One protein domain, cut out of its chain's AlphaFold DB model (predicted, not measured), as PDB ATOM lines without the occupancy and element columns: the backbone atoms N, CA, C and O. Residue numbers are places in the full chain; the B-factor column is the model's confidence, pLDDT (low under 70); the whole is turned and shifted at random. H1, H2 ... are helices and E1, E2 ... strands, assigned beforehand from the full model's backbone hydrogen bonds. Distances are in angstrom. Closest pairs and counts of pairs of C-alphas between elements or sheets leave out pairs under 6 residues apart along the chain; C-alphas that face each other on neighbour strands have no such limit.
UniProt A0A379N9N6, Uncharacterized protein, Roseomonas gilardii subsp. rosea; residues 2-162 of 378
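What this domain is: This is residues 2 to 162 of the 378 residues of an uncharacterized protein of Roseomonas gilardii subsp. rosea (UniProt A0A379N9N6). A long, strongly twisted antiparallel sheet, E1 E2 E3, makes a wall at one end of the domain, and two helices side by side, H1 and H3, reach from it towards the other end. There H4 crosses H1 near Ala 2, while the small hairpin of E4 and E5 packs on residues 90 to 97 of H3; H6 packs on H1, and short H2 and H5 touch H1 and H4 respectively. The printed part has 161 residues, with six named helices and five named strands in the order H1 H2 E1 E2 E3 H3 E4 E5 H4 H5 H6; the class is mixed, helices and strands. The larger sheet has the order E1, E2, E3 and the smaller E4, E5, both antiparallel throughout. The whole is compact, with a radius of gyration of the C-alphas of 16.4 A, and rounded, with spans of 49 by 36 by 36 A.

Where its parts are: The larger sheet holds E1, residues 37 to 41, 13.5 A from first to last C-alpha; E2, residues 47 to 56, 26.7 A; and E3, residues 64 to 74, 30.7 A, the longest strand. E3 ends with C-alpha 74 at (-26.437, 58.357, -23.249). H1 is residues 2 to 12, 15.3 A, and starts with C-alpha 2 at (-13.426, 46.348, -44.521). H3, the longest helix, is residues 82 to 97, 22.8 A. H2 is residues 16 to 20. E4, residues 108 to 110, and E5, residues 122 to 124, have three residues each. H4 is residues 127 to 141, 20.9 A, H5 residues 144 to 147, and H6 residues 155 to 162, 12.0 A, ending with C-alpha 162 at (-6.313, 52.927, -30.263).

How they stand to each other: E1, E2 and E3 form a meander, each strand the antiparallel neighbour of the one before. In the hairpin of E1 and E2, N 38 and O 51 are within hydrogen-bond range at 2.9 A; in that of E2 and E3, N 50 and O 71 are at 2.9 A and N 66 and O 54 at 2.9 A. H1 only grazes this sheet with residues 7 to 12; its closest C-alphas to E3 are those of Ser 12 and Ile 70, 5.0 A. H3 only grazes it with residues 82 to 88, with the C-alphas of Ile 70 and Pro 83 the closest to E3 at 6.0 A. H2 is on the sheet over E2, at a height over the sheet of 8.8 A. H1 and H3 touch at Ala 4 and Gly 86, their closest C-alphas at 4.2 A, opposite ways at a shallow tilt of 34 degrees, only just short of steep. H1 touches H2, with the C-alphas of Gln 9 and Ile 16 closest at 7.1 A. H1 and H6 touch at a steep tilt of 41 degrees, the same way, with Gly 10 and Trp 158 closest at 4.9 A between C-alphas. H1 and H4 touch about perpendicular, at 78 degrees; the closest C-alphas, of Ala 2 and Gln 134, are 5.1 A apart. H4 touches H5 with residues 135 to 139 alone, the C-alphas of Ala 139 and Leu 146 being closest at 5.7 A. H3 and H4 are apart. E4's closest C-alpha pair with H3 is Leu 108 and Ala 94, 6.2 A; in the hairpin of E4 and E5, N 109 and O 123 are 2.8 A apart, within hydrogen-bond range. Every O i to N i+4 pair is within hydrogen-bond range in H1, H2, H3 and H4; in H6 it is 3 of 4, and H5 is too short for such a pair.

The domain as a whole: The two C-alphas farthest apart are those of Thr 44 and Ser 114, 52.0 A. The printed part has no cut. The links from H2 to E1, residues 21 to 36, and from E4 to E5 are long. The mean pLDDT of the printed part is 83.5, and residues 57 to 63, 111 to 121 and 150 to 152 of the model are under 70.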
ATOM      1  N   ALA A   2     -14.660  45.631 -44.889       87.12
ATOM      2  CA  ALA A   2     -13.426  46.348 -44.521       87.12
ATOM      3  C   ALA A   2     -13.648  47.505 -43.528       87.12
ATOM      4  O   ALA A   2     -13.049  47.509 -42.455       87.12
ATOM      5  N   ALA A   3     -14.569  48.422 -43.847       89.69
ATOM      6  CA  ALA A   3     -14.906  49.565 -42.998       89.69
ATOM      7  C   ALA A   3     -15.324  49.144 -41.581       89.69
ATOM      8  O   ALA A   3     -14.820  49.682 -40.605       89.69
ATOM      9  N   ALA A   4     -16.185  48.131 -41.458       91.94
ATOM     10  CA  ALA A   4     -16.612  47.618 -40.160       91.94
ATOM     11  C   ALA A   4     -15.458  46.994 -39.364       91.94
ATOM     12  O   ALA A   4     -15.346  47.251 -38.170       91.94
ATOM     13  N   SER A   5     -14.563  46.241 -40.019       91.19
ATOM     14  CA  SER A   5     -13.367  45.711 -39.347       91.19
ATOM     15  C   SER A   5     -12.443  46.831 -38.852       91.19
ATOM     16  O   SER A   5     -11.937  46.745 -37.741       91.19
ATOM     17  N   ILE A   6     -12.281  47.914 -39.624       91.56
ATOM     18  CA  ILE A   6     -11.491  49.088 -39.218       91.56
ATOM     19  C   ILE A   6     -12.162  49.807 -38.046       91.56
ATOM     20  O   ILE A   6     -11.484  50.132 -37.079       91.56
ATOM     21  N   LEU A   7     -13.481  50.019 -38.093       93.44
ATOM     22  CA  LEU A   7     -14.230  50.651 -37.001       93.44
ATOM     23  C   LEU A   7     -14.136  49.840 -35.708       93.44
ATOM     24  O   LEU A   7     -13.942  50.423 -34.647       93.44
ATOM     25  N   LEU A   8     -14.226  48.512 -35.789       93.12
ATOM     26  CA  LEU A   8     -14.046  47.642 -34.630       93.12
ATOM     27  C   LEU A   8     -12.621  47.733 -34.094       93.12
ATOM     28  O   LEU A   8     -12.422  48.116 -32.950       93.12
ATOM     29  N   GLN A   9     -11.609  47.460 -34.916       91.75
ATOM     30  CA  GLN A   9     -10.230  47.459 -34.435       91.75
ATOM     31  C   GLN A   9      -9.747  48.842 -33.976       91.75
ATOM     32  O   GLN A   9      -9.029  48.938 -32.988       91.75
ATOM     33  N   GLY A  10     -10.124  49.908 -34.680       89.75
ATOM     34  CA  GLY A  10      -9.739  51.278 -34.349       89.75
ATOM     35  C   GLY A  10     -10.552  51.876 -33.201       89.75
ATOM     36  O   GLY A  10     -10.016  52.686 -32.456       89.75
ATOM     37  N   GLY A  11     -11.817  51.477 -33.039       91.50
ATOM     38  CA  GLY A  11     -12.714  51.999 -32.003       91.50
ATOM     39  C   GLY A  11     -12.718  51.204 -30.697       91.50
ATOM     40  O   GLY A  11     -13.123  51.745 -29.675       91.50
ATOM     41  N   SER A  12     -12.269  49.946 -30.706       91.38
ATOM     42  CA  SER A  12     -12.174  49.113 -29.498       91.38
ATOM     43  C   SER A  12     -10.789  48.505 -29.274       91.38
ATOM     44  O   SER A  12     -10.564  47.846 -28.264       91.38
ATOM     45  N   GLY A  13      -9.847  48.656 -30.204       88.19
ATOM     46  CA  GLY A  13      -8.518  48.060 -30.086       88.19
ATOM     47  C   GLY A  13      -8.500  46.527 -30.127       88.19
ATOM     48  O   GLY A  13      -7.480  45.924 -29.790       88.19
ATOM     49  N   MET A  14      -9.589  45.864 -30.531       89.69
ATOM     50  CA  MET A  14      -9.624  44.404 -30.692       89.69
ATOM     51  C   MET A  14      -8.563  43.910 -31.687       89.69
ATOM     52  O   MET A  14      -8.265  44.547 -32.706       89.69
ATOM     53  N   ARG A  15      -7.976  42.742 -31.405       85.00
ATOM     54  CA  ARG A  15      -7.105  42.055 -32.369       85.00
ATOM     55  C   ARG A  15      -7.940  41.550 -33.534       85.00
ATOM     56  O   ARG A  15      -9.093  41.175 -33.368       85.00
ATOM     57  N   ILE A  16      -7.323  41.447 -34.704       86.19
ATOM     58  CA  ILE A  16      -8.011  40.919 -35.883       86.19
ATOM     59  C   ILE A  16      -8.534  39.494 -35.668       86.19
ATOM     60  O   ILE A  16      -9.674  39.221 -36.004       86.19
ATOM     61  N   SER A  17      -7.777  38.641 -34.975       82.56
ATOM     62  CA  SER A  17      -8.221  37.291 -34.604       82.56
ATOM     63  C   SER A  17      -9.410  37.278 -33.636       82.56
ATOM     64  O   SER A  17     -10.146  36.304 -33.590       82.56
ATOM     65  N   GLU A  18      -9.585  38.332 -32.829       87.25
ATOM     66  CA  GLU A  18     -10.748  38.496 -31.941       87.25
ATOM     67  C   GLU A  18     -11.969  38.958 -32.759       87.25
ATOM     68  O   GLU A  18     -13.082  38.511 -32.508       87.25
ATOM     69  N   VAL A  19     -11.755  39.805 -33.775       89.69
ATOM     70  CA  VAL A  19     -12.792  40.273 -34.713       89.69
ATOM     71  C   VAL A  19     -13.284  39.148 -35.633       89.69
ATOM     72  O   VAL A  19     -14.487  39.017 -35.835       89.69
ATOM     73  N   GLU A  20     -12.377  38.325 -36.161       85.25
ATOM     74  CA  GLU A  20     -12.684  37.170 -37.024       85.25
ATOM     75  C   GLU A  20     -13.572  36.129 -36.330       85.25
ATOM     76  O   GLU A  20     -14.342  35.440 -36.990       85.25
ATOM     77  N   MET A  21     -13.482  36.047 -35.001       84.19
ATOM     78  CA  MET A  21     -14.205  35.086 -34.161       84.19
ATOM     79  C   MET A  21     -15.490  35.664 -33.558       84.19
ATOM     80  O   MET A  21     -16.073  35.056 -32.660       84.19
ATOM     81  N   LEU A  22     -15.918  36.854 -33.991       91.94
ATOM     82  CA  LEU A  22     -17.224  37.373 -33.604       91.94
ATOM     83  C   LEU A  22     -18.315  36.539 -34.272       91.94
ATOM     84  O   LEU A  22     -18.384  36.430 -35.500       91.94
ATOM     85  N   GLU A  23     -19.185  35.982 -33.440       93.75
ATOM     86  CA  GLU A  23     -20.258  35.084 -33.841       93.75
ATOM     87  C   GLU A  23     -21.607  35.690 -33.457       93.75
ATOM     88  O   GLU A  23     -21.782  36.100 -32.315       93.75
ATOM     89  N   ALA A  24     -22.554  35.729 -34.395       94.31
ATOM     90  CA  ALA A  24     -23.937  36.118 -34.142       94.31
ATOM     91  C   ALA A  24     -24.899  35.296 -35.009       94.31
ATOM     92  O   ALA A  24     -24.691  35.144 -36.219       94.31
ATOM     93  N   ASN A  25     -25.976  34.796 -34.408       91.62
ATOM     94  CA  ASN A  25     -26.936  33.918 -35.083       91.62
ATOM     95  C   ASN A  25     -28.244  34.630 -35.414       91.62
ATOM     96  O   ASN A  25     -28.877  34.329 -36.423       91.62
ATOM     97  N   LYS A  26     -28.664  35.570 -34.568       93.25
ATOM     98  CA  LYS A  26     -29.960  36.244 -34.686       93.25
ATOM     99  C   LYS A  26     -29.907  37.657 -34.123       93.25
ATOM    100  O   LYS A  26     -28.955  38.038 -33.449       93.25
ATOM    101  N   LEU A  27     -30.968  38.414 -34.380       94.38
ATOM    102  CA  LEU A  27     -31.230  39.654 -33.661       94.38
ATOM    103  C   LEU A  27     -31.867  39.335 -32.307       94.38
ATOM    104  O   LEU A  27     -32.742  38.470 -32.204       94.38
ATOM    105  N   ASP A  28     -31.436  40.041 -31.271       91.88
ATOM    106  CA  ASP A  28     -32.107  40.053 -29.982       91.88
ATOM    107  C   ASP A  28     -33.466  40.766 -30.143       91.88
ATOM    108  O   ASP A  28     -33.506  41.923 -30.572       91.88
ATOM    109  N   PRO A  29     -34.591  40.111 -29.802       89.38
ATOM    110  CA  PRO A  29     -35.922  40.690 -29.966       89.38
ATOM    111  C   PRO A  29     -36.167  41.932 -29.098       89.38
ATOM    112  O   PRO A  29     -37.071  42.705 -29.407       89.38
ATOM    113  N   LYS A  30     -35.407  42.132 -28.015       88.12
ATOM    114  CA  LYS A  30     -35.561  43.290 -27.122       88.12
ATOM    115  C   LYS A  30     -34.815  44.515 -27.630       88.12
ATOM    116  O   LYS A  30     -35.332  45.621 -27.531       88.12
ATOM    117  N   THR A  31     -33.594  44.328 -28.123       89.00
ATOM    118  CA  THR A  31     -32.708  45.443 -28.499       89.00
ATOM    119  C   THR A  31     -32.679  45.698 -30.003       89.00
ATOM    120  O   THR A  31     -32.272  46.777 -30.426       89.00
ATOM    121  N   GLY A  32     -33.083  44.721 -30.820       92.00
ATOM    122  CA  GLY A  32     -32.953  44.768 -32.277       92.00
ATOM    123  C   GLY A  32     -31.506  44.664 -32.770       92.00
ATOM    124  O   GLY A  32     -31.251  44.861 -33.957       92.00
ATOM    125  N   LEU A  33     -30.552  44.369 -31.882       95.06
ATOM    126  CA  LEU A  33     -29.133  44.233 -32.203       95.06
ATOM    127  C   LEU A  33     -28.752  42.757 -32.380       95.06
ATOM    128  O   LEU A  33     -29.405  41.891 -31.799       95.06
ATOM    129  N   PRO A  34     -27.694  42.441 -33.147       96.50
ATOM    130  CA  PRO A  34     -27.139  41.087 -33.195       96.50
ATOM    131  C   PRO A  34     -26.857  40.526 -31.795       96.50
ATOM    132  O   PRO A  34     -26.317  41.236 -30.952       96.50
ATOM    133  N   ASP A  35     -27.161  39.249 -31.564       94.94
ATOM    134  CA  ASP A  35     -27.068  38.565 -30.259       94.94
ATOM    135  C   ASP A  35     -25.646  38.475 -29.663       94.94
ATOM    136  O   ASP A  35     -25.474  38.172 -28.480       94.94
ATOM    137  N   CYS A  36     -24.624  38.809 -30.452       95.06
ATOM    138  CA  CYS A  36     -23.258  39.041 -29.982       95.06
ATOM    139  C   CYS A  36     -23.073  40.352 -29.197       95.06
ATOM    140  O   CYS A  36     -22.024  40.551 -28.586       95.06
ATOM    141  N   LEU A  37     -24.055  41.256 -29.218       97.00
ATOM    142  CA  LEU A  37     -24.019  42.535 -28.521       97.00
ATOM    143  C   LEU A  37     -24.839  42.485 -27.237       97.00
ATOM    144  O   LEU A  37     -25.953  41.971 -27.203       97.00
ATOM    145  N   GLU A  38     -24.299  43.080 -26.182       95.56
ATOM    146  CA  GLU A  38     -24.998  43.277 -24.917       95.56
ATOM    147  C   GLU A  38     -24.942  44.745 -24.511       95.56
ATOM    148  O   GLU A  38     -23.891  45.383 -24.591       95.56
ATOM    149  N   ILE A  39     -26.083  45.268 -24.065       95.00
ATOM    150  CA  ILE A  39     -26.196  46.609 -23.502       95.00
ATOM    151  C   ILE A  39     -26.255  46.470 -21.984       95.00
ATOM    152  O   ILE A  39     -27.102  45.747 -21.458       95.00
ATOM    153  N   ARG A  40     -25.362  47.168 -21.287       94.38
ATOM    154  CA  ARG A  40     -25.376  47.321 -19.827       94.38
ATOM    155  C   ARG A  40     -25.463  48.799 -19.490       94.38
ATOM    156  O   ARG A  40     -25.047  49.618 -20.298       94.38
ATOM    157  N   THR A  41     -25.972  49.153 -18.323       92.62
ATOM    158  CA  THR A  41     -25.892  50.533 -17.836       92.62
ATOM    159  C   THR A  41     -24.678  50.712 -16.940       92.62
ATOM    160  O   THR A  41     -24.219  49.753 -16.316       92.62
ATOM    161  N   ASP A  42     -24.164  51.933 -16.875       88.06
ATOM    162  CA  ASP A  42     -23.229  52.329 -15.828       88.06
ATOM    163  C   ASP A  42     -23.918  52.385 -14.450       88.06
ATOM    164  O   ASP A  42     -25.144  52.279 -14.344       88.06
ATOM    165  N   ASP A  43     -23.132  52.592 -13.394       82.81
ATOM    166  CA  ASP A  43     -23.637  52.642 -12.015       82.81
ATOM    167  C   ASP A  43     -24.639  53.786 -11.787       82.81
ATOM    168  O   ASP A  43     -25.487  53.702 -10.898       82.81
ATOM    169  N   THR A  44     -24.565  54.857 -12.587       83.44
ATOM    170  CA  THR A  44     -25.500  55.987 -12.489       83.44
ATOM    171  C   THR A  44     -26.797  55.770 -13.267       83.44
ATOM    172  O   THR A  44     -27.756  56.512 -13.062       83.44
ATOM    173  N   GLY A  45     -26.844  54.768 -14.150       88.19
ATOM    174  CA  GLY A  45     -28.000  54.475 -14.993       88.19
ATOM    175  C   GLY A  45     -28.241  55.488 -16.115       88.19
ATOM    176  O   GLY A  45     -29.319  55.475 -16.699       88.19
ATOM    177  N   ASN A  46     -27.276  56.364 -16.416       88.31
ATOM    178  CA  ASN A  46     -27.411  57.412 -17.437       88.31
ATOM    179  C   ASN A  46     -26.680  57.071 -18.739       88.31
ATOM    180  O   ASN A  46     -26.945  57.681 -19.780       88.31
ATOM    181  N   ILE A  47     -25.757  56.110 -18.693       93.19
ATOM    182  CA  ILE A  47     -24.930  55.700 -19.822       93.19
ATOM    183  C   ILE A  47     -25.178  54.227 -20.126       93.19
ATOM    184  O   ILE A  47     -25.088  53.363 -19.260       93.19
ATOM    185  N   GLU A  48     -25.431  53.938 -21.395       94.69
ATOM    186  CA  GLU A  48     -25.456  52.589 -21.939       94.69
ATOM    187  C   GLU A  48     -24.076  52.223 -22.492       94.69
ATOM    188  O   GLU A  48     -23.509  52.914 -23.342       94.69
ATOM    189  N   LEU A  49     -23.555  51.104 -22.013       95.31
ATOM    190  CA  LEU A  49     -22.289  50.482 -22.362       95.31
ATOM    191  C   LEU A  49     -22.557  49.306 -23.306       95.31
ATOM    192  O   LEU A  49     -23.299  48.384 -22.964       95.31
ATOM    193  N   PHE A  50     -21.929  49.315 -24.480       97.00
ATOM    194  CA  PHE A  50     -22.065  48.247 -25.467       97.00
ATOM    195  C   PHE A  50     -20.891  47.282 -25.387       97.00
ATOM    196  O   PHE A  50     -19.748  47.655 -25.664       97.00
ATOM    197  N   TYR A  51     -21.191  46.025 -25.086       96.56
ATOM    198  CA  TYR A  51     -20.223  44.941 -25.047       96.56
ATOM    199  C   TYR A  51     -20.380  44.032 -26.264       96.56
ATOM    200  O   TYR A  51     -21.473  43.544 -26.541       96.56
ATOM    201  N   ALA A  52     -19.281  43.778 -26.976       96.12
ATOM    202  CA  ALA A  52     -19.199  42.704 -27.963       96.12
ATOM    203  C   ALA A  52     -18.725  41.421 -27.279       96.12
ATOM    204  O   ALA A  52     -17.656  41.415 -26.665       96.12
ATOM    205  N   LYS A  53     -19.492  40.342 -27.419       94.31
ATOM    206  CA  LYS A  53     -19.143  38.991 -26.974       94.31
ATOM    207  C   LYS A  53     -18.401  38.267 -28.084       94.31
ATOM    208  O   LYS A  53     -18.818  38.280 -29.238       94.31
ATOM    209  N   GLY A  54     -17.314  37.606 -27.723       89.88
ATOM    210  CA  GLY A  54     -16.540  36.798 -28.650       89.88
ATOM    211  C   GLY A  54     -15.594  35.872 -27.910       89.88
ATOM    212  O   GLY A  54     -15.806  35.527 -26.745       89.88
ATOM    213  N   TYR A  55     -14.524  35.482 -28.593       85.38
ATOM    214  CA  TYR A  55     -13.588  34.494 -28.081       85.38
ATOM    215  C   TYR A  55     -12.151  34.994 -28.171       85.38
ATOM    216  O   TYR A  55     -11.724  35.572 -29.170       85.38
ATOM    217  N   LEU A  56     -11.381  34.739 -27.117       77.69
ATOM    218  CA  LEU A  56      -9.935  34.873 -27.155       77.69
ATOM    219  C   LEU A  56      -9.338  33.638 -27.815       77.69
ATOM    220  O   LEU A  56      -9.556  32.512 -27.370       77.69
ATOM    221  N   VAL A  57      -8.512  33.880 -28.827       62.38
ATOM    222  CA  VAL A  57      -7.640  32.866 -29.418       62.38
ATOM    223  C   VAL A  57      -6.226  33.158 -28.938       62.38
ATOM    224  O   VAL A  57      -5.483  33.933 -29.538       62.38
ATOM    225  N   LYS A  58      -5.872  32.576 -27.793       53.47
ATOM    226  CA  LYS A  58      -4.464  32.319 -27.468       53.47
ATOM    227  C   LYS A  58      -4.120  30.965 -28.086       53.47
ATOM    228  O   LYS A  58      -5.015  30.189 -28.373       53.47
ATOM    229  N   THR A  59      -2.851  30.710 -28.367       40.19
ATOM    230  CA  THR A  59      -2.301  29.614 -29.193       40.19
ATOM    231  C   THR A  59      -2.610  28.159 -28.777       40.19
ATOM    232  O   THR A  59      -1.941  27.240 -29.237       40.19
ATOM    233  N   THR A  60      -3.636  27.923 -27.967       34.53
ATOM    234  CA  THR A  60      -4.166  26.622 -27.557       34.53
ATOM    235  C   THR A  60      -5.607  26.454 -28.050       34.53
ATOM    236  O   THR A  60      -6.355  27.415 -28.196       34.53
ATOM    237  N   GLN A  61      -6.008  25.211 -28.326       39.88
ATOM    238  CA  GLN A  61      -7.305  24.810 -28.900       39.88
ATOM    239  C   GLN A  61      -8.558  25.199 -28.073       39.88
ATOM    240  O   GLN A  61      -9.667  24.815 -28.439       39.88
ATOM    241  N   SER A  62      -8.429  25.952 -26.974       48.22
ATOM    242  CA  SER A  62      -9.551  26.385 -26.141       48.22
ATOM    243  C   SER A  62      -9.977  27.823 -26.463       48.22
ATOM    244  O   SER A  62      -9.304  28.799 -26.137       48.22
ATOM    245  N   ARG A  63     -11.156  27.955 -27.079       68.81
ATOM    246  CA  ARG A  63     -11.873  29.232 -27.200       68.81
ATOM    247  C   ARG A  63     -12.286  29.695 -25.801       68.81
ATOM    248  O   ARG A  63     -13.202  29.126 -25.215       68.81
ATOM    249  N   ALA A  64     -11.618  30.712 -25.257       77.25
ATOM    250  CA  ALA A  64     -12.025  31.313 -23.988       77.25
ATOM    251  C   ALA A  64     -13.024  32.451 -24.258       77.25
ATOM    252  O   ALA A  64     -12.656  33.392 -24.970       77.25
ATOM    253  N   PRO A  65     -14.261  32.400 -23.729       86.62
ATOM    254  CA  PRO A  65     -15.217  33.494 -23.871       86.62
ATOM    255  C   PRO A  65     -14.644  34.796 -23.311       86.62
ATOM    256  O   PRO A  65     -14.026  34.810 -22.244       86.62
ATOM    257  N   ALA A  66     -14.850  35.890 -24.033       89.00
ATOM    258  CA  ALA A  66     -14.453  37.217 -23.602       89.00
ATOM    259  C   ALA A  66     -15.407  38.274 -24.147       89.00
ATOM    260  O   ALA A  66     -16.164  38.049 -25.091       89.00
ATOM    261  N   GLU A  67     -15.334  39.450 -23.538       92.38
ATOM    262  CA  GLU A  67     -16.100  40.612 -23.949       92.38
ATOM    263  C   GLU A  67     -15.221  41.856 -24.034       92.38
ATOM    264  O   GLU A  67     -14.251  42.017 -23.275       92.38
ATOM    265  N   TRP A  68     -15.600  42.744 -24.945       93.62
ATOM    266  CA  TRP A  68     -14.953  44.027 -25.176       93.62
ATOM    267  C   TRP A  68     -15.988  45.133 -25.087       93.62
ATOM    268  O   TRP A  68     -17.026  45.049 -25.738       93.62
ATOM    269  N   LEU A  69     -15.685  46.184 -24.329       94.56
ATOM    270  CA  LEU A  69     -16.436  47.431 -24.414       94.56
ATOM    271  C   LEU A  69     -16.112  48.079 -25.766       94.56
ATOM    272  O   LEU A  69     -14.956  48.396 -26.042       94.56
ATOM    273  N   ILE A  70     -17.116  48.229 -26.627       95.38
ATOM    274  CA  ILE A  70     -16.941  48.729 -28.002       95.38
ATOM    275  C   ILE A  70     -17.626  50.075 -28.247       95.38
ATOM    276  O   ILE A  70     -17.599  50.595 -29.362       95.38
ATOM    277  N   GLY A  71     -18.270  50.643 -27.233       93.75
ATOM    278  CA  GLY A  71     -18.888  51.952 -27.341       93.75
ATOM    279  C   GLY A  71     -19.776  52.278 -26.156       93.75
ATOM    280  O   GLY A  71     -20.148  51.402 -25.378       93.75
ATOM    281  N   VAL A  72     -20.125  53.555 -26.059       93.38
ATOM    282  CA  VAL A  72     -21.021  54.091 -25.038       93.38
ATOM    283  C   VAL A  72     -21.998  55.069 -25.679       93.38
ATOM    284  O   VAL A  72     -21.657  55.717 -26.672       93.38
ATOM    285  N   ARG A  73     -23.202  55.192 -25.124       93.38
ATOM    286  CA  ARG A  73     -24.141  56.271 -25.462       93.38
ATOM    287  C   ARG A  73     -24.916  56.708 -24.228       93.38
ATOM    288  O   ARG A  73     -25.035  55.952 -23.274       93.38
ATOM    289  N   VAL A  74     -25.476  57.910 -24.267       91.31
ATOM    290  CA  VAL A  74     -26.437  58.357 -23.249       91.31
ATOM    291  C   VAL A  74     -27.735  57.566 -23.407       91.31
ATOM    292  O   VAL A  74     -28.186  57.354 -24.537       91.31
ATOM    293  N   VAL A  75     -28.324  57.136 -22.291       90.12
ATOM    294  CA  VAL A  75     -29.616  56.435 -22.266       90.12
ATOM    295  C   VAL A  75     -30.664  57.237 -23.042       90.12
ATOM    296  O   VAL A  75     -30.771  58.454 -22.903       90.12
ATOM    297  N   GLY A  76     -31.423  56.547 -23.896       80.31
ATOM    298  CA  GLY A  76     -32.445  57.163 -24.748       80.31
ATOM    299  C   GLY A  76     -31.918  57.826 -26.027       80.31
ATOM    300  O   GLY A  76     -32.714  58.337 -26.807       80.31
ATOM    301  N   SER A  77     -30.606  57.814 -26.283       89.38
ATOM    302  CA  SER A  77     -30.053  58.277 -27.561       89.38
ATOM    303  C   SER A  77     -30.194  57.224 -28.662       89.38
ATOM    304  O   SER A  77     -29.748  56.084 -28.518       89.38
ATOM    305  N   ASP A  78     -30.692  57.631 -29.829       87.50
ATOM    306  CA  ASP A  78     -30.769  56.772 -31.022       87.50
ATOM    307  C   ASP A  78     -29.419  56.620 -31.749       87.50
ATOM    308  O   ASP A  78     -29.281  55.865 -32.717       87.50
ATOM    309  N   ILE A  79     -28.380  57.328 -31.298       90.06
ATOM    310  CA  ILE A  79     -27.070  57.307 -31.947       90.06
ATOM    311  C   ILE A  79     -26.276  56.092 -31.471       90.06
ATOM    312  O   ILE A  79     -25.695  56.082 -30.387       90.06
ATOM    313  N   LEU A  80     -26.184  55.076 -32.332       92.94
ATOM    314  CA  LEU A  80     -25.306  53.932 -32.084       92.94
ATOM    315  C   LEU A  80     -23.817  54.305 -32.246       92.94
ATOM    316  O   LEU A  80     -23.460  54.976 -33.230       92.94
ATOM    317  N   PRO A  81     -22.934  53.817 -31.352       95.38
ATOM    318  CA  PRO A  81     -21.491  53.963 -31.502       95.38
ATOM    319  C   PRO A  81     -20.980  53.379 -32.832       95.38
ATOM    320  O   PRO A  81     -21.516  52.372 -33.308       95.38
ATOM    321  N   PRO A  82     -19.928  53.953 -33.446       95.19
ATOM    322  CA  PRO A  82     -19.428  53.480 -34.737       95.19
ATOM    323  C   PRO A  82     -19.077  51.978 -34.791       95.19
ATOM    324  O   PRO A  82     -19.466  51.334 -35.768       95.19
ATOM    325  N   PRO A  83     -18.435  51.367 -33.771       96.25
ATOM    326  CA  PRO A  83     -18.168  49.924 -33.786       96.25
ATOM    327  C   PRO A  83     -19.446  49.071 -33.751       96.25
ATOM    328  O   PRO A  83     -19.543  48.078 -34.472       96.25
ATOM    329  N   VAL A  84     -20.461  49.504 -32.991       96.56
ATOM    330  CA  VAL A  84     -21.783  48.855 -32.919       96.56
ATOM    331  C   VAL A  84     -22.475  48.896 -34.282       96.56
ATOM    332  O   VAL A  84     -22.952  47.871 -34.772       96.56
ATOM    333  N   LYS A  85     -22.456  50.057 -34.952       95.44
ATOM    334  CA  LYS A  85     -22.945  50.198 -36.335       95.44
ATOM    335  C   LYS A  85     -22.199  49.262 -37.286       95.44
ATOM    336  O   LYS A  85     -22.825  48.642 -38.141       95.44
ATOM    337  N   GLY A  86     -20.881  49.139 -37.120       95.44
ATOM    338  CA  GLY A  86     -20.044  48.214 -37.882       95.44
ATOM    339  C   GLY A  86     -20.517  46.764 -37.768       95.44
ATOM    340  O   GLY A  86     -20.706  46.115 -38.796       95.44
ATOM    341  N   ILE A  87     -20.771  46.282 -36.547       96.50
ATOM    342  CA  ILE A  87     -21.293  44.927 -36.300       96.50
ATOM    343  C   ILE A  87     -22.668  44.736 -36.936       96.50
ATOM    344  O   ILE A  87     -22.866  43.748 -37.637       96.50
ATOM    345  N   CYS A  88     -23.586  45.693 -36.772       95.88
ATOM    346  CA  CYS A  88     -24.920  45.606 -37.375       95.88
ATOM    347  C   CYS A  88     -24.836  45.457 -38.901       95.88
ATOM    348  O   CYS A  88     -25.470  44.578 -39.477       95.88
ATOM    349  N   ARG A  89     -23.981  46.250 -39.562       94.81
ATOM    350  CA  ARG A  89     -23.806  46.175 -41.021       94.81
ATOM    351  C   ARG A  89     -23.138  44.887 -41.476       94.81
ATOM    352  O   ARG A  89     -23.494  44.362 -42.522       94.81
ATOM    353  N   VAL A  90     -22.178  44.368 -40.716       93.50
ATOM    354  CA  VAL A  90     -21.567  43.070 -41.035       93.50
ATOM    355  C   VAL A  90     -22.577  41.943 -40.861       93.50
ATOM    356  O   VAL A  90     -22.617  41.063 -41.708       93.50
ATOM    357  N   PHE A  91     -23.425  41.994 -39.835       95.19
ATOM    358  CA  PHE A  91     -24.497  41.020 -39.646       95.19
ATOM    359  C   PHE A  91     -25.514  41.047 -40.798       95.19
ATOM    360  O   PHE A  91     -25.839  39.996 -41.342       95.19
ATOM    361  N   GLU A  92     -25.941  42.232 -41.246       93.06
ATOM    362  CA  GLU A  92     -26.779  42.380 -42.448       93.06
ATOM    363  C   GLU A  92     -26.109  41.764 -43.689       93.06
ATOM    364  O   GLU A  92     -26.735  41.007 -44.425       93.06
ATOM    365  N   MET A  93     -24.815  42.032 -43.906       90.25
ATOM    366  CA  MET A  93     -24.058  41.421 -45.007       90.25
ATOM    367  C   MET A  93     -23.950  39.897 -44.865       90.25
ATOM    368  O   MET A  93     -24.016  39.178 -45.858       90.25
ATOM    369  N   ALA A  94     -23.784  39.402 -43.642       90.25
ATOM    370  CA  ALA A  94     -23.678  37.983 -43.350       90.25
ATOM    371  C   ALA A  94     -25.001  37.248 -43.627       90.25
ATOM    372  O   ALA A  94     -24.965  36.135 -44.136       90.25
ATOM    373  N   LEU A  95     -26.151  37.889 -43.384       90.06
ATOM    374  CA  LEU A  95     -27.472  37.380 -43.773       90.06
ATOM    375  C   LEU A  95     -27.672  37.334 -45.292       90.06
ATOM    376  O   LEU A  95     -28.382  36.465 -45.780       90.06
ATOM    377  N   LEU A  96     -27.053  38.239 -46.055       88.19
ATOM    378  CA  LEU A  96     -27.107  38.171 -47.521       88.19
ATOM    379  C   LEU A  96     -26.320  36.973 -48.063       88.19
ATOM    380  O   LEU A  96     -26.732  36.366 -49.046       88.19
ATOM    381  N   LEU A  97     -25.188  36.644 -47.433       85.06
ATOM    382  CA  LEU A  97     -24.315  35.541 -47.847       85.06
ATOM    383  C   LEU A  97     -24.773  34.178 -47.307       85.06
ATOM    384  O   LEU A  97     -24.576  33.163 -47.967       85.06
ATOM    385  N   ASP A  98     -25.376  34.157 -46.120       86.75
ATOM    386  CA  ASP A  98     -25.890  32.964 -45.445       86.75
ATOM    387  C   ASP A  98     -27.243  33.278 -44.771       86.75
ATOM    388  O   ASP A  98     -27.289  33.508 -43.556       86.75
ATOM    389  N   PRO A  99     -28.353  33.318 -45.540       87.50
ATOM    390  CA  PRO A  99     -29.673  33.700 -45.023       87.50
ATOM    391  C   PRO A  99     -30.189  32.802 -43.898       87.50
ATOM    392  O   PRO A  99     -30.917  33.261 -43.023       87.50
ATOM    393  N   GLU A 100     -29.794  31.527 -43.905       87.31
ATOM    394  CA  GLU A 100     -30.169  30.546 -42.881       87.31
ATOM    395  C   GLU A 100     -29.224  30.567 -41.666       87.31
ATOM    396  O   GLU A 100     -29.466  29.840 -40.703       87.31
ATOM    397  N   ARG A 101     -28.158  31.386 -41.694       89.06
ATOM    398  CA  ARG A 101     -27.132  31.500 -40.641       89.06
ATOM    399  C   ARG A 101     -26.585  30.141 -40.193       89.06
ATOM    400  O   ARG A 101     -26.410  29.888 -39.002       89.06
ATOM    401  N   LYS A 102     -26.271  29.265 -41.152       87.62
ATOM    402  CA  LYS A 102     -25.583  27.992 -40.877       87.62
ATOM    403  C   LYS A 102     -24.192  28.212 -40.289       87.62
ATOM    404  O   LYS A 102     -23.710  27.377 -39.526       87.62
ATOM    405  N   ASN A 103     -23.540  29.317 -40.648       87.62
ATOM    406  CA  ASN A 103     -22.264  29.741 -40.098       87.62
ATOM    407  C   ASN A 103     -22.473  30.886 -39.090       87.62
ATOM    408  O   ASN A 103     -22.906  31.970 -39.488       87.62
ATOM    409  N   PRO A 104     -22.112  30.700 -37.806       89.88
ATOM    410  CA  PRO A 104     -22.316  31.722 -36.786       89.88
ATOM    411  C   PRO A 104     -21.382  32.928 -36.957       89.88
ATOM    412  O   PRO A 104     -21.691  34.003 -36.448       89.88
ATOM    413  N   ASN A 105     -20.265  32.808 -37.685       91.00
ATOM    414  CA  ASN A 105     -19.294  33.895 -37.831       91.00
ATOM    415  C   ASN A 105     -19.885  35.086 -38.592       91.00
ATOM    416  O   ASN A 105     -20.669  34.936 -39.535       91.00
ATOM    417  N   LEU A 106     -19.485  36.286 -38.179       91.38
ATOM    418  CA  LEU A 106     -19.919  37.538 -38.792       91.38
ATOM    419  C   LEU A 106     -19.130  37.871 -40.061       91.38
ATOM    420  O   LEU A 106     -19.699  38.321 -41.055       91.38
ATOM    421  N   PHE A 107     -17.814  37.662 -40.046       90.19
ATOM    422  CA  PHE A 107     -16.937  38.059 -41.144       90.19
ATOM    423  C   PHE A 107     -16.822  36.966 -42.202       90.19
ATOM    424  O   PHE A 107     -15.905  36.149 -42.198       90.19
ATOM    425  N   LEU A 108     -17.784  36.976 -43.120       87.12
ATOM    426  CA  LEU A 108     -17.909  36.018 -44.211       87.12
ATOM    427  C   LEU A 108     -17.446  36.598 -45.562       87.12
ATOM    428  O   LEU A 108     -17.559  37.797 -45.826       87.12
ATOM    429  N   GLY A 109     -16.935  35.727 -46.426       79.19
ATOM    430  CA  GLY A 109     -16.595  35.989 -47.822       79.19
ATOM    431  C   GLY A 109     -17.103  34.875 -48.738       79.19
ATOM    432  O   GLY A 109     -17.680  33.891 -48.275       79.19
ATOM    433  N   SER A 110     -16.874  35.024 -50.042       71.31
ATOM    434  CA  SER A 110     -17.172  33.981 -51.034       71.31
ATOM    435  C   SER A 110     -15.915  33.171 -51.362       71.31
ATOM    436  O   SER A 110     -14.823  33.735 -51.468       71.31
ATOM    437  N   ALA A 111     -16.067  31.852 -51.518       61.22
ATOM    438  CA  ALA A 111     -14.975  30.940 -51.865       61.22
ATOM    439  C   ALA A 111     -14.408  31.152 -53.281       61.22
ATOM    440  O   ALA A 111     -13.279  30.736 -53.544       61.22
ATOM    441  N   GLN A 112     -15.160  31.769 -54.201       55.19
ATOM    442  CA  GLN A 112     -14.712  32.011 -55.575       55.19
ATOM    443  C   GLN A 112     -14.470  33.503 -55.821       55.19
ATOM    444  O   GLN A 112     -15.302  34.351 -55.524       55.19
ATOM    445  N   GLY A 113     -13.305  33.829 -56.386       45.75
ATOM    446  CA  GLY A 113     -12.882  35.199 -56.698       45.75
ATOM    447  C   GLY A 113     -13.564  35.827 -57.921       45.75
ATOM    448  O   GLY A 113     -12.961  36.689 -58.555       45.75
ATOM    449  N   SER A 114     -14.768  35.387 -58.292       40.91
ATOM    450  CA  SER A 114     -15.505  35.901 -59.448       40.91
ATOM    451  C   SER A 114     -16.782  36.634 -59.023       40.91
ATOM    452  O   SER A 114     -17.292  36.494 -57.918       40.91
ATOM    453  N   TRP A 115     -17.277  37.452 -59.944       41.28
ATOM    454  CA  TRP A 115     -18.491  38.271 -59.911       41.28
ATOM    455  C   TRP A 115     -19.802  37.500 -59.644       41.28
ATOM    456  O   TRP A 115     -20.852  38.125 -59.493       41.28
ATOM    457  N   GLU A 116     -19.760  36.170 -59.538       42.38
ATOM    458  CA  GLU A 116     -20.872  35.338 -59.080       42.38
ATOM    459  C   GLU A 116     -20.825  35.198 -57.550       42.38
ATOM    460  O   GLU A 116     -20.412  34.182 -56.997       42.38
ATOM    461  N   TYR A 117     -21.262  36.242 -56.847       48.59
ATOM    462  CA  TYR A 117     -21.195  36.378 -55.383       48.59
ATOM    463  C   TYR A 117     -21.868  35.254 -54.554       48.59
ATOM    464  O   TYR A 117     -21.788  35.295 -53.327       48.59
ATOM    465  N   PHE A 118     -22.502  34.252 -55.179       49.59
ATOM    466  CA  PHE A 118     -23.348  33.253 -54.511       49.59
ATOM    467  C   PHE A 118     -23.178  31.796 -54.989       49.59
ATOM    468  O   PHE A 118     -23.854  30.921 -54.453       49.59
ATOM    469  N   SER A 119     -22.313  31.495 -55.970       48.00
ATOM    470  CA  SER A 119     -22.127  30.116 -56.474       48.00
ATOM    471  C   SER A 119     -20.999  29.357 -55.757       48.00
ATOM    472  O   SER A 119     -21.092  28.147 -55.548       48.00
ATOM    473  N   GLY A 120     -19.957  30.064 -55.307       53.50
ATOM    474  CA  GLY A 120     -18.917  29.533 -54.426       53.50
ATOM    475  C   GLY A 120     -19.316  29.709 -52.964       53.50
ATOM    476  O   GLY A 120     -19.498  30.841 -52.523       53.50
ATOM    477  N   GLY A 121     -19.450  28.604 -52.223       64.88
ATOM    478  CA  GLY A 121     -19.911  28.585 -50.830       64.88
ATOM    479  C   GLY A 121     -19.236  29.595 -49.889       64.88
ATOM    480  O   GLY A 121     -18.194  30.184 -50.177       64.88
ATOM    481  N   VAL A 122     -19.854  29.794 -48.729       74.62
ATOM    482  CA  VAL A 122     -19.436  30.799 -47.747       74.62
ATOM    483  C   VAL A 122     -18.148  30.375 -47.040       74.62
ATOM    484  O   VAL A 122     -18.059  29.269 -46.504       74.62
ATOM    485  N   VAL A 123     -17.171  31.279 -46.977       81.75
ATOM    486  CA  VAL A 123     -15.918  31.095 -46.226       81.75
ATOM    487  C   VAL A 123     -15.781  32.150 -45.138       81.75
ATOM    488  O   VAL A 123     -16.235  33.280 -45.299       81.75
ATOM    489  N   VAL A 124     -15.149  31.793 -44.022       83.50
ATOM    490  CA  VAL A 124     -14.778  32.767 -42.987       83.50
ATOM    491  C   VAL A 124     -13.558  33.538 -43.473       83.50
ATOM    492  O   VAL A 124     -12.618  32.931 -43.986       83.50
ATOM    493  N   LEU A 125     -13.583  34.863 -43.337       82.00
ATOM    494  CA  LEU A 125     -12.454  35.694 -43.730       82.00
ATOM    495  C   LEU A 125     -11.270  35.458 -42.793       82.00
ATOM    496  O   LEU A 125     -11.394  35.600 -41.579       82.00
ATOM    497  N   ASP A 126     -10.113  35.147 -43.370       79.25
ATOM    498  CA  ASP A 126      -8.864  35.047 -42.623       79.25
ATOM    499  C   ASP A 126      -8.132  36.397 -42.514       79.25
ATOM    500  O   ASP A 126      -8.458  37.396 -43.171       79.25
ATOM    501  N   ARG A 127      -7.064  36.405 -41.711       78.50
ATOM    502  CA  ARG A 127      -6.234  37.589 -41.458       78.50
ATOM    503  C   ARG A 127      -5.692  38.228 -42.728       78.50
ATOM    504  O   ARG A 127      -5.583  39.454 -42.807       78.50
ATOM    505  N   THR A 128      -5.278  37.417 -43.693       78.50
ATOM    506  CA  THR A 128      -4.666  37.880 -44.940       78.50
ATOM    507  C   THR A 128      -5.714  38.547 -45.822       78.50
ATOM    508  O   THR A 128      -5.467  39.629 -46.363       78.50
ATOM    509  N   GLN A 129      -6.909  37.961 -45.901       83.62
ATOM    510  CA  GLN A 129      -8.048  38.525 -46.618       83.62
ATOM    511  C   GLN A 129      -8.505  39.839 -45.978       83.62
ATOM    512  O   GLN A 129      -8.641  40.848 -46.673       83.62
ATOM    513  N   HIS A 130      -8.641  39.879 -44.650       84.88
ATOM    514  CA  HIS A 130      -8.942  41.104 -43.909       84.88
ATOM    515  C   HIS A 130      -7.921  42.211 -44.177       84.88
ATOM    516  O   HIS A 130      -8.284  43.345 -44.494       84.88
ATOM    517  N   GLN A 131      -6.637  41.874 -44.107       85.50
ATOM    518  CA  GLN A 131      -5.547  42.800 -44.371       85.50
ATOM    519  C   GLN A 131      -5.602  43.380 -45.793       85.50
ATOM    520  O   GLN A 131      -5.364  44.578 -45.981       85.50
ATOM    521  N   GLY A 132      -5.905  42.544 -46.791       84.75
ATOM    522  CA  GLY A 132      -6.087  42.964 -48.181       84.75
ATOM    523  C   GLY A 132      -7.277  43.908 -48.349       84.75
ATOM    524  O   GLY A 132      -7.132  44.982 -48.934       84.75
ATOM    525  N   LEU A 133      -8.423  43.557 -47.760       87.38
ATOM    526  CA  LEU A 133      -9.645  44.364 -47.797       87.38
ATOM    527  C   LEU A 133      -9.467  45.735 -47.132       87.38
ATOM    528  O   LEU A 133      -9.932  46.737 -47.672       87.38
ATOM    529  N   GLN A 134      -8.770  45.810 -45.996       88.69
ATOM    530  CA  GLN A 134      -8.477  47.083 -45.322       88.69
ATOM    531  C   GLN A 134      -7.584  47.993 -46.172       88.69
ATOM    532  O   GLN A 134      -7.851  49.189 -46.281       88.69
ATOM    533  N   ARG A 135      -6.556  47.430 -46.820       87.06
ATOM    534  CA  ARG A 135      -5.675  48.179 -47.731       87.06
ATOM    535  C   ARG A 135      -6.427  48.684 -48.956       87.06
ATOM    536  O   ARG A 135      -6.288  49.851 -49.307       87.06
ATOM    537  N   ALA A 136      -7.247  47.833 -49.573       85.44
ATOM    538  CA  ALA A 136      -8.078  48.218 -50.709       85.44
ATOM    539  C   ALA A 136      -9.072  49.326 -50.328       85.44
ATOM    540  O   ALA A 136      -9.227  50.297 -51.061       85.44
ATOM    541  N   PHE A 137      -9.698  49.221 -49.153       88.62
ATOM    542  CA  PHE A 137     -10.586  50.261 -48.642       88.62
ATOM    543  C   PHE A 137      -9.853  51.597 -48.468       88.62
ATOM    544  O   PHE A 137     -10.290  52.608 -49.010       88.62
ATOM    545  N   ALA A 138      -8.713  51.610 -47.780       85.25
ATOM    546  CA  ALA A 138      -7.951  52.841 -47.584       85.25
ATOM    547  C   ALA A 138      -7.487  53.462 -48.912       85.25
ATOM    548  O   ALA A 138      -7.591  54.670 -49.104       85.25
ATOM    549  N   ALA A 139      -7.048  52.639 -49.861       84.50
ATOM    550  CA  ALA A 139      -6.650  53.105 -51.184       84.50
ATOM    551  C   ALA A 139      -7.789  53.781 -51.953       84.50
ATOM    552  O   ALA A 139      -7.576  54.809 -52.593       84.50
ATOM    553  N   ASN A 140      -8.987  53.196 -51.884       86.62
ATOM    554  CA  ASN A 140     -10.146  53.647 -52.649       86.62
ATOM    555  C   ASN A 140     -10.854  54.847 -52.012       86.62
ATOM    556  O   ASN A 140     -11.429  55.651 -52.737       86.62
ATOM    557  N   TYR A 141     -10.829  54.965 -50.681       87.25
ATOM    558  CA  TYR A 141     -11.641  55.948 -49.952       87.25
ATOM    559  C   TYR A 141     -10.837  56.992 -49.167       87.25
ATOM    560  O   TYR A 141     -11.408  58.003 -48.772       87.25
ATOM    561  N   VAL A 142      -9.538  56.775 -48.932       85.25
ATOM    562  CA  VAL A 142      -8.660  57.742 -48.244       85.25
ATOM    563  C   VAL A 142      -7.632  58.311 -49.218       85.25
ATOM    564  O   VAL A 142      -7.513  59.524 -49.357       85.25
ATOM    565  N   GLY A 143      -6.906  57.450 -49.933       84.06
ATOM    566  CA  GLY A 143      -5.960  57.896 -50.948       84.06
ATOM    567  C   GLY A 143      -5.108  56.773 -51.524       84.06
ATOM    568  O   GLY A 143      -4.557  55.945 -50.799       84.06
ATOM    569  N   LYS A 144      -4.936  56.783 -52.850       82.88
ATOM    570  CA  LYS A 144      -4.231  55.725 -53.592       82.88
ATOM    571  C   LYS A 144      -2.758  55.564 -53.189       82.88
ATOM    572  O   LYS A 144      -2.252  54.446 -53.228       82.88
ATOM    573  N   HIS A 145      -2.102  56.640 -52.743       81.81
ATOM    574  CA  HIS A 145      -0.711  56.628 -52.259       81.81
ATOM    575  C   HIS A 145      -0.491  55.653 -51.084       81.81
ATOM    576  O   HIS A 145       0.603  55.130 -50.897       81.81
ATOM    577  N   LEU A 146      -1.541  55.317 -50.326       75.25
ATOM    578  CA  LEU A 146      -1.462  54.340 -49.237       75.25
ATOM    579  C   LEU A 146      -1.196  52.904 -49.728       75.25
ATOM    580  O   LEU A 146      -0.766  52.059 -48.944       75.25
ATOM    581  N   LEU A 147      -1.396  52.613 -51.023       71.25
ATOM    582  CA  LEU A 147      -0.983  51.338 -51.628       71.25
ATOM    583  C   LEU A 147       0.534  51.193 -51.744       71.25
ATOM    584  O   LEU A 147       1.016  50.066 -51.847       71.25
ATOM    585  N   GLU A 148       1.271  52.300 -51.732       73.12
ATOM    586  CA  GLU A 148       2.737  52.326 -51.751       73.12
ATOM    587  C   GLU A 148       3.296  52.212 -50.324       73.12
ATOM    588  O   GLU A 148       4.393  51.705 -50.119       73.12
ATOM    589  N   GLN A 149       2.490  52.566 -49.319       73.19
ATOM    590  CA  GLN A 149       2.824  52.522 -47.893       73.19
ATOM    591  C   GLN A 149       2.136  51.346 -47.180       73.19
ATOM    592  O   GLN A 149       1.529  51.488 -46.115       73.19
ATOM    593  N   LYS A 150       2.229  50.142 -47.765       67.19
ATOM    594  CA  LYS A 150       1.548  48.925 -47.267       67.19
ATOM    595  C   LYS A 150       1.898  48.569 -45.819       67.19
ATOM    596  O   LYS A 150       1.134  47.846 -45.172       67.19
ATOM    597  N   ASP A 151       3.035  49.049 -45.327       67.00
ATOM    598  CA  ASP A 151       3.502  48.829 -43.961       67.00
ATOM    599  C   ASP A 151       2.762  49.654 -42.909       67.00
ATOM    600  O   ASP A 151       2.713  49.233 -41.754       67.00
ATOM    601  N   LEU A 152       2.127  50.764 -43.298       67.81
ATOM    602  CA  LEU A 152       1.336  51.590 -42.382       67.81
ATOM    603  C   LEU A 152      -0.022  50.961 -42.075       67.81
ATOM    604  O   LEU A 152      -0.515  51.025 -40.952       67.81
ATOM    605  N   ILE A 153      -0.621  50.301 -43.068       73.94
ATOM    606  CA  ILE A 153      -1.926  49.656 -42.924       73.94
ATOM    607  C   ILE A 153      -1.687  48.183 -42.649       73.94
ATOM    608  O   ILE A 153      -1.747  47.347 -43.553       73.94
ATOM    609  N   ARG A 154      -1.391  47.872 -41.388       79.31
ATOM    610  CA  ARG A 154      -1.349  46.508 -40.854       79.31
ATOM    611  C   ARG A 154      -2.487  46.322 -39.854       79.31
ATOM    612  O   ARG A 154      -2.785  47.228 -39.089       79.31
ATOM    613  N   THR A 155      -3.095  45.143 -39.797       77.50
ATOM    614  CA  THR A 155      -4.227  44.863 -38.895       77.50
ATOM    615  C   THR A 155      -3.878  45.080 -37.419       77.50
ATOM    616  O   THR A 155      -4.745  45.450 -36.634       77.50
ATOM    617  N   HIS A 156      -2.610  44.905 -37.026       73.56
ATOM    618  CA  HIS A 156      -2.139  45.209 -35.670       73.56
ATOM    619  C   HIS A 156      -1.903  46.706 -35.409       73.56
ATOM    620  O   HIS A 156      -1.848  47.105 -34.245       73.56
ATOM    621  N   ALA A 157      -1.771  47.532 -36.453       78.38
ATOM    622  CA  ALA A 157      -1.544  48.969 -36.308       78.38
ATOM    623  C   ALA A 157      -2.747  49.655 -35.646       78.38
ATOM    624  O   ALA A 157      -2.555  50.488 -34.772       78.38
ATOM    625  N   TRP A 158      -3.975  49.223 -35.951       85.31
ATOM    626  CA  TRP A 158      -5.196  49.775 -35.348       85.31
ATOM    627  C   TRP A 158      -5.222  49.675 -33.825       85.31
ATOM    628  O   TRP A 158      -5.531  50.648 -33.146       85.31
ATOM    629  N   ARG A 159      -4.829  48.518 -33.276       83.06
ATOM    630  CA  ARG A 159      -4.745  48.321 -31.823       83.06
ATOM    631  C   ARG A 159      -3.713  49.249 -31.185       83.06
ATOM    632  O   ARG A 159      -3.946  49.753 -30.090       83.06
ATOM    633  N   LYS A 160      -2.597  49.487 -31.880       76.62
ATOM    634  CA  LYS A 160      -1.576  50.453 -31.462       76.62
ATOM    635  C   LYS A 160      -2.116  51.879 -31.479       76.62
ATOM    636  O   LYS A 160      -1.995  52.560 -30.469       76.62
ATOM    637  N   SER A 161      -2.766  52.293 -32.562       79.25
ATOM    638  CA  SER A 161      -3.384  53.617 -32.667       79.25
ATOM    639  C   SER A 161      -4.451  53.843 -31.593       79.25
ATOM    640  O   SER A 161      -4.460  54.898 -30.970       79.25
ATOM    641  N   PHE A 162      -5.306  52.849 -31.325       86.19
ATOM    642  CA  PHE A 162      -6.313  52.927 -30.263       86.19
ATOM    643  C   PHE A 162      -5.669  53.143 -28.892       86.19
ATOM    644  O   PHE A 162      -6.055  54.045 -28.157       86.19
TER     645      PHE A 162